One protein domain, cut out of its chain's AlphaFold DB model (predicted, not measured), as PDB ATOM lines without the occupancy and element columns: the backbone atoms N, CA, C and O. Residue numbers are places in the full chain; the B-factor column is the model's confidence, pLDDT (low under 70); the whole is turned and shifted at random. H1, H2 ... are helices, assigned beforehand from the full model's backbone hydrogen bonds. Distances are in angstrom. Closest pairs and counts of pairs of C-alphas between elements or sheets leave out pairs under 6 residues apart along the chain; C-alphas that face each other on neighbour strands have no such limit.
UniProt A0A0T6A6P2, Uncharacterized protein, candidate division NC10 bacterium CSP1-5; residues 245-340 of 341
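This is residues 245 to 340 of the 341 residues of an uncharacterized protein of candidate division NC10 bacterium CSP1-5 (UniProt A0A0T6A6P2). What shape? Four helices, H1 to H4, make an up-and-down bundle, each running against the one before. What else? The printed part has 96 residues, is all helix and compact, with radius of gyration of the C-alphas 13.6 A and spans 42 by 26 by 17 A.

Where is H1? H1, residues 245 to 264, begins at C-alpha (166.331, 225.171, 221.696). What follows? H2 holds residues 269 to 285, H3 residues 291 to 309 and H4 residues 315 to 338, 34.9 A long, ending at (177.090, 222.841, 216.711).

Which touch? H1 and H2, for instance, touch as a hairpin at a shallow tilt of 24 degrees, with closest C-alphas, 258 and 279, 6.0 A apart. H2 and H4 are apart. And backbones? Each helix has every O i to N i+4 pair within hydrogen-bond range.

How large? The farthest C-alphas, 311 and 340, are 42.2 A apart. Any cut? The printed part has none; residues 265 to 269 and 339 to 340 have pLDDT under 70.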
ATOM      1  N   GLU A 245     167.787 225.160 221.688       82.31
ATOM      2  CA  GLU A 245     166.331 225.171 221.696       82.31
ATOM      3  C   GLU A 245     165.765 226.506 222.196       82.31
ATOM      4  O   GLU A 245     164.833 227.036 221.595       82.31
ATOM      5  N   GLU A 246     166.330 227.090 223.256       84.81
ATOM      6  CA  GLU A 246     165.893 228.395 223.771       84.81
ATOM      7  C   GLU A 246     166.132 229.519 222.763       84.81
ATOM      8  O   GLU A 246     165.261 230.375 222.573       84.81
ATOM      9  N   LEU A 247     167.285 229.506 222.089       83.38
ATOM     10  CA  LEU A 247     167.593 230.464 221.030       83.38
ATOM     11  C   LEU A 247     166.621 230.304 219.859       83.38
ATOM     12  O   LEU A 247     165.994 231.282 219.450       83.38
ATOM     13  N   LEU A 248     166.411 229.075 219.383       85.31
ATOM     14  CA  LEU A 248     165.465 228.807 218.304       85.31
ATOM     15  C   LEU A 248     164.038 229.218 218.692       85.31
ATOM     16  O   LEU A 248     163.354 229.878 217.919       85.31
ATOM     17  N   ARG A 249     163.589 228.895 219.908       88.06
ATOM     18  CA  ARG A 249     162.264 229.277 220.420       88.06
ATOM     19  C   ARG A 249     162.105 230.792 220.543       88.06
ATOM     20  O   ARG A 249     161.010 231.311 220.341       88.06
ATOM     21  N   THR A 250     163.171 231.503 220.899       87.50
ATOM     22  CA  THR A 250     163.182 232.974 220.935       87.50
ATOM     23  C   THR A 250     163.030 233.538 219.529       87.50
ATOM     24  O   THR A 250     162.139 234.353 219.302       87.50
ATOM     25  N   PHE A 251     163.813 233.030 218.576       87.75
ATOM     26  CA  PHE A 251     163.719 233.426 217.175       87.75
ATOM     27  C   PHE A 251     162.339 233.146 216.578       87.75
ATOM     28  O   PHE A 251     161.752 234.031 215.977       87.75
ATOM     29  N   LEU A 252     161.784 231.949 216.782       88.94
ATOM     30  CA  LEU A 252     160.478 231.580 216.233       88.94
ATOM     31  C   LEU A 252     159.342 232.434 216.807       88.94
ATOM     32  O   LEU A 252     158.465 232.851 216.057       88.94
ATOM     33  N   ARG A 253     159.365 232.737 218.114       88.69
ATOM     34  CA  ARG A 253     158.382 233.650 218.724       88.69
ATOM     35  C   ARG A 253     158.477 235.052 218.141       88.69
ATOM     36  O   ARG A 253     157.458 235.623 217.772       88.69
ATOM     37  N   TRP A 254     159.693 235.580 218.039       92.00
ATOM     38  CA  TRP A 254     159.940 236.866 217.396       92.00
ATOM     39  C   TRP A 254     159.433 236.876 215.949       92.00
ATOM     40  O   TRP A 254     158.697 237.774 215.552       92.00
ATOM     41  N   GLN A 255     159.764 235.835 215.186       89.50
ATOM     42  CA  GLN A 255     159.369 235.692 213.793       89.50
ATOM     43  C   GLN A 255     157.843 235.709 213.642       89.50
ATOM     44  O   GLN A 255     157.320 236.410 212.780       89.50
ATOM     45  N   GLU A 256     157.123 234.976 214.495       89.38
ATOM     46  CA  GLU A 256     155.661 234.936 214.476       89.38
ATOM     47  C   GLU A 256     155.043 236.310 214.781       89.38
ATOM     48  O   GLU A 256     154.106 236.732 214.096       89.38
ATOM     49  N   THR A 257     155.577 237.028 215.776       87.38
ATOM     50  CA  THR A 257     155.163 238.404 216.090       87.38
ATOM     51  C   THR A 257     155.375 239.317 214.884       87.38
ATOM     52  O   THR A 257     154.452 240.017 214.469       87.38
ATOM     53  N   CYS A 258     156.551 239.252 214.259       86.75
ATOM     54  CA  CYS A 258     156.880 240.065 213.093       86.75
ATOM     55  C   CYS A 258     156.014 239.745 211.877       86.75
ATOM     56  O   CYS A 258     155.510 240.660 211.228       86.75
ATOM     57  N   ASP A 259     155.777 238.466 211.582       85.88
ATOM     58  CA  ASP A 259     154.878 238.058 210.502       85.88
ATOM     59  C   ASP A 259     153.444 238.548 210.747       85.88
ATOM     60  O   ASP A 259     152.754 238.937 209.802       85.88
ATOM     61  N   ARG A 260     152.984 238.557 212.003       85.75
ATOM     62  CA  ARG A 260     151.652 239.053 212.365       85.75
ATOM     63  C   ARG A 260     151.519 240.552 212.124       85.75
ATOM     64  O   ARG A 260     150.522 240.974 211.541       85.75
ATOM     65  N   GLU A 261     152.508 241.341 212.533       84.19
ATOM     66  CA  GLU A 261     152.504 242.792 212.324       84.19
ATOM     67  C   GLU A 261     152.645 243.149 210.838       84.19
ATOM     68  O   GLU A 261     151.870 243.952 210.318       84.19
ATOM     69  N   LEU A 262     153.525 242.461 210.105       79.56
ATOM     70  CA  LEU A 262     153.682 242.661 208.661       79.56
ATOM     71  C   LEU A 262     152.402 242.341 207.868       79.56
ATOM     72  O   LEU A 262     152.147 242.989 206.856       79.56
ATOM     73  N   ARG A 263     151.582 241.381 208.323       78.38
ATOM     74  CA  ARG A 263     150.272 241.067 207.713       78.38
ATOM     75  C   ARG A 263     149.175 242.077 208.055       78.38
ATOM     76  O   ARG A 263     148.224 242.198 207.291       78.38
ATOM     77  N   ARG A 264     149.260 242.753 209.206       75.06
ATOM     78  CA  ARG A 264     148.270 243.755 209.650       75.06
ATOM     79  C   ARG A 264     148.423 245.090 208.927       75.06
ATOM     80  O   ARG A 264     147.451 245.835 208.816       75.06
ATOM     81  N   GLY A 265     149.623 245.387 208.445       65.44
ATOM     82  CA  GLY A 265     149.913 246.583 207.673       65.44
ATOM     83  C   GLY A 265     149.196 246.627 206.332       65.44
ATOM     84  O   GLY A 265     149.495 245.836 205.441       65.44
ATOM     85  N   THR A 266     148.307 247.599 206.145       54.06
ATOM     86  CA  THR A 266     147.772 247.942 204.823       54.06
ATOM     87  C   THR A 266     148.889 248.529 203.954       54.06
ATOM     88  O   THR A 266     149.418 249.591 204.280       54.06
ATOM     89  N   THR A 267     149.253 247.797 202.895       58.50
ATOM     90  CA  THR A 267     149.953 248.206 201.655       58.50
ATOM     91  C   THR A 267     150.829 249.463 201.738       58.50
ATOM     92  O   THR A 267     150.333 250.592 201.692       58.50
ATOM     93  N   GLY A 268     152.150 249.270 201.786       63.41
ATOM     94  CA  GLY A 268     153.115 250.342 201.546       63.41
ATOM     95  C   GLY A 268     154.495 250.076 202.148       63.41
ATOM     96  O   GLY A 268     154.640 249.875 203.356       63.41
ATOM     97  N   GLY A 269     155.544 250.175 201.325       69.50
ATOM     98  CA  GLY A 269     156.926 249.874 201.724       69.50
ATOM     99  C   GLY A 269     157.470 250.684 202.914       69.50
ATOM    100  O   GLY A 269     158.393 250.236 203.592       69.50
ATOM    101  N   ALA A 270     156.898 251.852 203.230       77.31
ATOM    102  CA  ALA A 270     157.282 252.641 204.406       77.31
ATOM    103  C   ALA A 270     156.835 252.000 205.735       77.31
ATOM    104  O   ALA A 270     157.585 252.021 206.713       77.31
ATOM    105  N   HIS A 271     155.638 251.405 205.772       80.94
ATOM    106  CA  HIS A 271     155.124 250.727 206.963       80.94
ATOM    107  C   HIS A 271     155.925 249.453 207.259       80.94
ATOM    108  O   HIS A 271     156.318 249.212 208.402       80.94
ATOM    109  N   TRP A 272     156.255 248.682 206.223       79.44
ATOM    110  CA  TRP A 272     157.066 247.475 206.366       79.44
ATOM    111  C   TRP A 272     158.480 247.762 206.865       79.44
ATOM    112  O   TRP A 272     158.959 247.072 207.760       79.44
ATOM    113  N   LYS A 273     159.131 248.821 206.362       81.12
ATOM    114  CA  LYS A 273     160.457 249.242 206.848       81.12
ATOM    115  C   LYS A 273     160.437 249.620 208.329       81.12
ATOM    116  O   LYS A 273     161.352 249.247 209.058       81.12
ATOM    117  N   ARG A 274     159.398 250.334 208.781       85.75
ATOM    118  CA  ARG A 274     159.238 250.690 210.199       85.75
ATOM    119  C   ARG A 274     159.031 249.444 211.060       85.75
ATOM    120  O   ARG A 274     159.771 249.249 212.014       85.75
ATOM    121  N   THR A 275     158.109 248.573 210.658       84.94
ATOM    122  CA  THR A 275     157.818 247.315 211.362       84.94
ATOM    123  C   THR A 275     159.056 246.421 211.449       84.94
ATOM    124  O   THR A 275     159.362 245.897 212.512       84.94
ATOM    125  N   ALA A 276     159.830 246.305 210.366       83.62
ATOM    126  CA  ALA A 276     161.090 245.565 210.359       83.62
ATOM    127  C   ALA A 276     162.126 246.159 211.330       83.62
ATOM    128  O   ALA A 276     162.819 245.412 212.020       83.62
ATOM    129  N   ALA A 277     162.218 247.490 211.420       86.00
ATOM    130  CA  ALA A 277     163.110 248.157 212.367       86.00
ATOM    131  C   ALA A 277     162.687 247.928 213.828       86.00
ATOM    132  O   ALA A 277     163.548 247.688 214.675       86.00
ATOM    133  N   ASP A 278     161.385 247.961 214.117       87.88
ATOM    134  CA  ASP A 278     160.851 247.700 215.458       87.88
ATOM    135  C   ASP A 278     161.044 246.229 215.853       87.88
ATOM    136  O   ASP A 278     161.583 245.943 216.920       87.88
ATOM    137  N   CYS A 279     160.755 245.300 214.938       87.88
ATOM    138  CA  CYS A 279     161.073 243.879 215.072       87.88
ATOM    139  C   CYS A 279     162.552 243.639 215.375       87.88
ATOM    140  O   CYS A 279     162.903 242.905 216.299       87.88
ATOM    141  N   ARG A 280     163.449 244.260 214.606       86.69
ATOM    142  CA  ARG A 280     164.888 244.136 214.841       86.69
ATOM    143  C   ARG A 280     165.272 244.646 216.232       86.69
ATOM    144  O   ARG A 280     166.101 244.019 216.892       86.69
ATOM    145  N   ARG A 281     164.686 245.765 216.670       86.62
ATOM    146  CA  ARG A 281     164.937 246.344 217.995       86.62
ATOM    147  C   ARG A 281     164.516 245.388 219.106       86.62
ATOM    148  O   ARG A 281     165.323 245.130 219.986       86.62
ATOM    149  N   GLU A 282     163.335 244.783 219.006       86.75
ATOM    150  CA  GLU A 282     162.852 243.796 219.983       86.75
ATOM    151  C   GLU A 282     163.836 242.625 220.148       86.75
ATOM    152  O   GLU A 282     164.175 242.217 221.262       86.75
ATOM    153  N   LEU A 283     164.362 242.108 219.036       84.12
ATOM    154  CA  LEU A 283     165.313 241.004 219.084       84.12
ATOM    155  C   LEU A 283     166.686 241.439 219.629       84.12
ATOM    156  O   LEU A 283     167.325 240.679 220.362       84.12
ATOM    157  N   ALA A 284     167.125 242.661 219.323       82.12
ATOM    158  CA  ALA A 284     168.332 243.251 219.900       82.12
ATOM    159  C   ALA A 284     168.195 243.463 221.418       82.12
ATOM    160  O   ALA A 284     169.122 243.141 222.161       82.12
ATOM    161  N   ASP A 285     167.022 243.892 221.885       81.06
ATOM    162  CA  ASP A 285     166.709 244.057 223.308       81.06
ATOM    163  C   ASP A 285     166.700 242.705 224.043       81.06
ATOM    164  O   ASP A 285     167.137 242.610 225.191       81.06
ATOM    165  N   SER A 286     166.308 241.624 223.355       76.38
ATOM    166  CA  SER A 286     166.448 240.242 223.852       76.38
ATOM    167  C   SER A 286     167.891 239.707 223.823       76.38
ATOM    168  O   SER A 286     168.152 238.569 224.236       76.38
ATOM    169  N   ARG A 287     168.835 240.513 223.316       76.62
ATOM    170  CA  ARG A 287     170.249 240.170 223.121       76.62
ATOM    171  C   ARG A 287     170.435 238.859 222.369       76.62
ATOM    172  O   ARG A 287     171.185 237.969 222.779       76.62
ATOM    173  N   TYR A 288     169.673 238.676 221.299       82.81
ATOM    174  CA  TYR A 288     169.794 237.487 220.472       82.81
ATOM    175  C   TYR A 288     171.153 237.487 219.748       82.81
ATOM    176  O   TYR A 288     171.498 238.483 219.116       82.81
ATOM    177  N   PRO A 289     171.938 236.397 219.794       79.00
ATOM    178  CA  PRO A 289     173.318 236.408 219.305       79.00
ATOM    179  C   PRO A 289     173.418 236.328 217.773       79.00
ATOM    180  O   PRO A 289     174.499 236.508 217.215       79.00
ATOM    181  N   TYR A 290     172.309 236.055 217.075       86.81
ATOM    182  CA  TYR A 290     172.274 235.891 215.618       86.81
ATOM    183  C   TYR A 290     171.401 236.956 214.945       86.81
ATOM    184  O   TYR A 290     170.537 236.642 214.125       86.81
ATOM    185  N   LEU A 291     171.606 238.230 215.309       87.69
ATOM    186  CA  LEU A 291     170.915 239.358 214.667       87.69
ATOM    187  C   LEU A 291     171.142 239.393 213.152       87.69
ATOM    188  O   LEU A 291     170.248 239.783 212.418       87.69
ATOM    189  N   ASP A 292     172.287 238.914 212.670       88.06
ATOM    190  CA  ASP A 292     172.566 238.804 211.239       88.06
ATOM    191  C   ASP A 292     171.617 237.830 210.518       88.06
ATOM    192  O   ASP A 292     171.232 238.070 209.376       88.06
ATOM    193  N   LEU A 293     171.184 236.756 211.188       90.06
ATOM    194  CA  LEU A 293     170.177 235.840 210.644       90.06
ATOM    195  C   LEU A 293     168.774 236.455 210.660       90.06
ATOM    196  O   LEU A 293     167.993 236.219 209.740       90.06
ATOM    197  N   ALA A 294     168.459 237.262 211.674       89.31
ATOM    198  CA  ALA A 294     167.212 238.020 211.719       89.31
ATOM    199  C   ALA A 294     167.158 239.091 210.622       89.31
ATOM    200  O   ALA A 294     166.127 239.261 209.976       89.31
ATOM    201  N   ASP A 295     168.283 239.752 210.358       90.62
ATOM    202  CA  ASP A 295     168.426 240.716 209.270       90.62
ATOM    203  C   ASP A 295     168.240 240.059 207.911       90.62
ATOM    204  O   ASP A 295     167.472 240.554 207.086       90.62
ATOM    205  N   LEU A 296     168.902 238.918 207.696       92.88
ATOM    206  CA  LEU A 296     168.745 238.129 206.480       92.88
ATOM    207  C   LEU A 296     167.282 237.719 206.279       92.88
ATOM    208  O   LEU A 296     166.746 237.871 205.182       92.88
ATOM    209  N   TRP A 297     166.627 237.247 207.345       93.62
ATOM    210  CA  TRP A 297     165.211 236.896 207.307       93.62
ATOM    211  C   TRP A 297     164.335 238.098 206.936       93.62
ATOM    212  O   TRP A 297     163.526 237.986 206.019       93.62
ATOM    213  N   LEU A 298     164.522 239.254 207.585       90.56
ATOM    214  CA  LEU A 298     163.749 240.471 207.307       90.56
ATOM    215  C   LEU A 298     163.932 240.948 205.863       90.56
ATOM    216  O   LEU A 298     162.950 241.261 205.193       90.56
ATOM    217  N   VAL A 299     165.171 240.994 205.368       91.44
ATOM    218  CA  VAL A 299     165.476 241.461 204.007       91.44
ATOM    219  C   VAL A 299     164.821 240.563 202.962       91.44
ATOM    220  O   VAL A 299     164.125 241.059 202.075       91.44
ATOM    221  N   GLU A 300     164.989 239.245 203.072       93.62
ATOM    222  CA  GLU A 300     164.414 238.319 202.096       93.62
ATOM    223  C   GLU A 300     162.889 238.227 202.205       93.62
ATOM    224  O   GLU A 300     162.202 238.183 201.183       93.62
ATOM    225  N   ARG A 301     162.335 238.298 203.424       90.00
ATOM    226  CA  ARG A 301     160.885 238.366 203.663       90.00
ATOM    227  C   ARG A 301     160.241 239.528 202.916       90.00
ATOM    228  O   ARG A 301     159.178 239.348 202.314       90.00
ATOM    229  N   LEU A 302     160.858 240.707 203.001       88.31
ATOM    230  CA  LEU A 302     160.386 241.928 202.351       88.31
ATOM    231  C   LEU A 302     160.513 241.834 200.832       88.31
ATOM    232  O   LEU A 302     159.570 242.187 200.129       88.31
ATOM    233  N   ALA A 303     161.625 241.296 200.327       91.12
ATOM    234  CA  ALA A 303     161.821 241.092 198.894       91.12
ATOM    235  C   ALA A 303     160.779 240.129 198.298       91.12
ATOM    236  O   ALA A 303     160.245 240.380 197.219       91.12
ATOM    237  N   ILE A 304     160.443 239.042 199.004       90.00
ATOM    238  CA  ILE A 304     159.385 238.115 198.578       90.00
ATOM    239  C   ILE A 304     158.022 238.818 198.583       90.00
ATOM    240  O   ILE A 304     157.272 238.687 197.619       90.00
ATOM    241  N   ALA A 305     157.709 239.589 199.632       85.62
ATOM    242  CA  ALA A 305     156.448 240.329 199.723       85.62
ATOM    243  C   ALA A 305     156.277 241.334 198.573       85.62
ATOM    244  O   ALA A 305     155.221 241.375 197.949       85.62
ATOM    245  N   GLU A 306     157.328 242.089 198.252       88.19
ATOM    246  CA  GLU A 306     157.318 243.076 197.169       88.19
ATOM    247  C   GLU A 306     157.109 242.425 195.794       88.19
ATOM    248  O   GLU A 306     156.356 242.937 194.968       88.19
ATOM    249  N   ARG A 307     157.714 241.257 195.547       92.44
ATOM    250  CA  ARG A 307     157.515 240.506 194.296       92.44
ATOM    251  C   ARG A 307     156.090 239.972 194.153       92.44
ATOM    252  O   ARG A 307     155.557 239.979 193.047       92.44
ATOM    253  N   VAL A 308     155.470 239.535 195.253       87.50
ATOM    254  CA  VAL A 308     154.051 239.138 195.260       87.50
ATOM    255  C   VAL A 308     153.156 240.349 194.976       87.50
ATOM    256  O   VAL A 308     152.275 240.263 194.129       87.50
ATOM    257  N   GLU A 309     153.421 241.499 195.607       86.38
ATOM    258  CA  GLU A 309     152.658 242.742 195.394       86.38
ATOM    259  C   GLU A 309     152.743 243.246 193.944       86.38
ATOM    260  O   GLU A 309     151.746 243.688 193.378       86.38
ATOM    261  N   ARG A 310     153.914 243.124 193.308       90.94
ATOM    262  CA  ARG A 310     154.116 243.474 191.891       90.94
ATOM    263  C   ARG A 310     153.556 242.441 190.904       90.94
ATOM    264  O   ARG A 310     153.637 242.660 189.698       90.94
ATOM    265  N   GLY A 311     153.028 241.314 191.384       91.94
ATOM    266  CA  GLY A 311     152.555 240.212 190.541       91.94
ATOM    267  C   GLY A 311     153.672 239.424 189.844       91.94
ATOM    268  O   GLY A 311     153.392 238.610 188.968       91.94
ATOM    269  N   GLU A 312     154.933 239.634 190.230       95.44
ATOM    270  CA  GLU A 312     156.095 238.881 189.733       95.44
ATOM    271  C   GLU A 312     156.155 237.459 190.323       95.44
ATOM    272  O   GLU A 312     156.907 236.606 189.845       95.44
ATOM    273  N   LEU A 313     155.397 237.211 191.395       94.44
ATOM    274  CA  LEU A 313     155.326 235.935 192.092       94.44
ATOM    275  C   LEU A 313     153.884 235.644 192.516       94.44
ATOM    276  O   LEU A 313     153.209 236.517 193.057       94.44
ATOM    277  N   SER A 314     153.416 234.410 192.307       93.44
ATOM    278  CA  SER A 314     152.112 233.989 192.830       93.44
ATOM    279  C   SER A 314     152.133 233.942 194.363       93.44
ATOM    280  O   SER A 314     153.183 233.712 194.969       93.44
ATOM    281  N   GLU A 315     150.978 234.096 195.015       87.38
ATOM    282  CA  GLU A 315     150.890 233.968 196.478       87.38
ATOM    283  C   GLU A 315     151.377 232.593 196.970       87.38
ATOM    284  O   GLU A 315     152.067 232.499 197.986       87.38
ATOM    285  N   GLY A 316     151.066 231.527 196.222       91.31
ATOM    286  CA  GLY A 316     151.498 230.164 196.537       91.31
ATOM    287  C   GLY A 316     153.016 229.986 196.452       91.31
ATOM    288  O   GLY A 316     153.619 229.397 197.353       91.31
ATOM    289  N   ASP A 317     153.650 230.534 195.412       93.50
ATOM    290  CA  ASP A 317     155.109 230.481 195.264       93.50
ATOM    291  C   ASP A 317     155.817 231.384 196.279       93.50
ATOM    292  O   ASP A 317     156.865 231.006 196.811       93.50
ATOM    293  N   GLY A 318     155.225 232.535 196.615       90.06
ATOM    294  CA  GLY A 318     155.673 233.386 197.716       90.06
ATOM    295  C   GLY A 318     155.655 232.645 199.048       90.06
ATOM    296  O   GLY A 318     156.658 232.630 199.761       90.06
ATOM    297  N   GLY A 319     154.559 231.945 199.352       87.44
ATOM    298  CA  GLY A 319     154.451 231.098 200.540       87.44
ATOM    299  C   GLY A 319     155.507 229.988 200.584       87.44
ATOM    300  O   GLY A 319     156.104 229.747 201.635       87.44
ATOM    301  N   ARG A 320     155.797 229.351 199.442       92.56
ATOM    302  CA  ARG A 320     156.842 228.319 199.344       92.56
ATOM    303  C   ARG A 320     158.239 228.888 199.607       92.56
ATOM    304  O   ARG A 320     158.945 228.348 200.456       92.56
ATOM    305  N   GLN A 321     158.607 229.994 198.956       94.81
ATOM    306  CA  GLN A 321     159.905 230.651 199.174       94.81
ATOM    307  C   GLN A 321     160.075 231.100 200.631       94.81
ATOM    308  O   GLN A 321     161.147 230.941 201.215       94.81
ATOM    309  N   MET A 322     159.000 231.579 201.261       88.88
ATOM    310  CA  MET A 322     159.013 231.922 202.682       88.88
ATOM    311  C   MET A 322     159.288 230.722 203.590       88.88
ATOM    312  O   MET A 322     160.029 230.832 204.569       88.88
ATOM    313  N   MET A 323     158.709 229.564 203.278       88.81
ATOM    314  CA  MET A 323     158.951 228.345 204.042       88.81
ATOM    315  C   MET A 323     160.392 227.845 203.878       88.81
ATOM    316  O   MET A 323     161.018 227.451 204.863       88.81
ATOM    317  N   GLU A 324     160.945 227.919 202.667       93.38
ATOM    318  CA  GLU A 324     162.347 227.584 202.391       93.38
ATOM    319  C   GLU A 324     163.320 228.495 203.153       93.38
ATOM    320  O   GLU A 324     164.260 227.999 203.782       93.38
ATOM    321  N   LEU A 325     163.053 229.807 203.178       91.75
ATOM    322  CA  LEU A 325     163.807 230.776 203.977       91.75
ATOM    323  C   LEU A 325     163.819 230.384 205.461       91.75
ATOM    324  O   LEU A 325     164.888 230.311 206.070       91.75
ATOM    325  N   ASN A 326     162.657 230.061 206.034       88.31
ATOM    326  CA  ASN A 326     162.547 229.670 207.444       88.31
ATOM    327  C   ASN A 326     163.355 228.403 207.760       88.31
ATOM    328  O   ASN A 326     164.065 228.348 208.766       88.31
ATOM    329  N   VAL A 327     163.289 227.390 206.889       90.69
ATOM    330  CA  VAL A 327     164.071 226.154 207.044       90.69
ATOM    331  C   VAL A 327     165.570 226.446 206.985       90.69
ATOM    332  O   VAL A 327     166.332 225.898 207.782       90.69
ATOM    333  N   ARG A 328     166.003 227.320 206.070       93.81
ATOM    334  CA  ARG A 328     167.412 227.701 205.932       93.81
ATOM    335  C   ARG A 328     167.926 228.431 207.173       93.81
ATOM    336  O   ARG A 328     168.952 228.031 207.712       93.81
ATOM    337  N   ILE A 329     167.197 229.435 207.668       89.62
ATOM    338  CA  ILE A 329     167.583 230.176 208.881       89.62
ATOM    339  C   ILE A 329     167.658 229.247 210.096       89.62
ATOM    340  O   ILE A 329     168.618 229.310 210.861       89.62
ATOM    341  N   ARG A 330     166.694 228.333 210.246       87.81
ATOM    342  CA  ARG A 330     166.711 227.339 211.326       87.81
ATOM    343  C   ARG A 330     167.953 226.449 211.271       87.81
ATOM    344  O   ARG A 330     168.637 226.313 212.283       87.81
ATOM    345  N   LYS A 331     168.273 225.895 210.098       88.88
ATOM    346  CA  LYS A 331     169.486 225.086 209.909       88.88
ATOM    347  C   LYS A 331     170.755 225.883 210.209       88.88
ATOM    348  O   LYS A 331     171.716 225.321 210.715       88.88
ATOM    349  N   ASP A 332     170.781 227.181 209.922       88.50
ATOM    350  CA  ASP A 332     171.925 228.040 210.243       88.50
ATOM    351  C   ASP A 332     172.083 228.282 211.742       88.50
ATOM    352  O   ASP A 332     173.206 228.242 212.243       88.50
ATOM    353  N   ILE A 333     170.976 228.494 212.458       84.81
ATOM    354  CA  ILE A 333     170.976 228.586 213.923       84.81
ATOM    355  C   ILE A 333     171.536 227.286 214.516       84.81
ATOM    356  O   ILE A 333     172.473 227.335 215.309       84.81
ATOM    357  N   GLU A 334     171.023 226.135 214.073       83.56
ATOM    358  CA  GLU A 334     171.463 224.808 214.524       83.56
ATOM    359  C   GLU A 334     172.960 224.579 214.216       83.56
ATOM    360  O   GLU A 334     173.740 224.285 215.122       83.56
ATOM    361  N   ARG A 335     173.413 224.843 212.980       84.62
ATOM    362  CA  ARG A 335     174.832 224.713 212.588       84.62
ATOM    363  C   ARG A 335     175.766 225.603 213.403       84.62
ATOM    364  O   ARG A 335     176.852 225.176 213.794       84.62
ATOM    365  N   ARG A 336     175.378 226.857 213.658       82.38
ATOM    366  CA  ARG A 336     176.192 227.788 214.457       82.38
ATOM    367  C   ARG A 336     176.294 227.349 215.911       82.38
ATOM    368  O   ARG A 336     177.295 227.648 216.548       82.38
ATOM    369  N   GLN A 337     175.294 226.648 216.430       73.00
ATOM    370  CA  GLN A 337     175.333 226.083 217.777       73.00
ATOM    371  C   GLN A 337     176.210 224.834 217.847       73.00
ATOM    372  O   GLN A 337     176.914 224.646 218.836       73.00
ATOM    373  N   GLU A 338     176.206 224.006 216.805       73.12
ATOM    374  CA  GLU A 338     177.090 222.841 216.711       73.12
ATOM    375  C   GLU A 338     178.560 223.249 216.592       73.12
ATOM    376  O   GLU A 338     179.390 222.702 217.305       73.12
ATOM    377  N   GLY A 339     178.877 224.269 215.786       63.22
ATOM    378  CA  GLY A 339     180.242 224.805 215.666       63.22
ATOM    379  C   GLY A 339     180.750 225.571 216.896       63.22
ATOM    380  O   GLY A 339     181.887 226.036 216.900       63.22
ATOM    381  N   LEU A 340     179.905 225.746 217.918       56.22
ATOM    382  CA  LEU A 340     180.245 226.365 219.200       56.22
ATOM    383  C   LEU A 340     180.538 225.341 220.314       56.22
ATOM    384  O   LEU A 340     180.966 225.768 221.393       56.22
TER     385      LEU A 340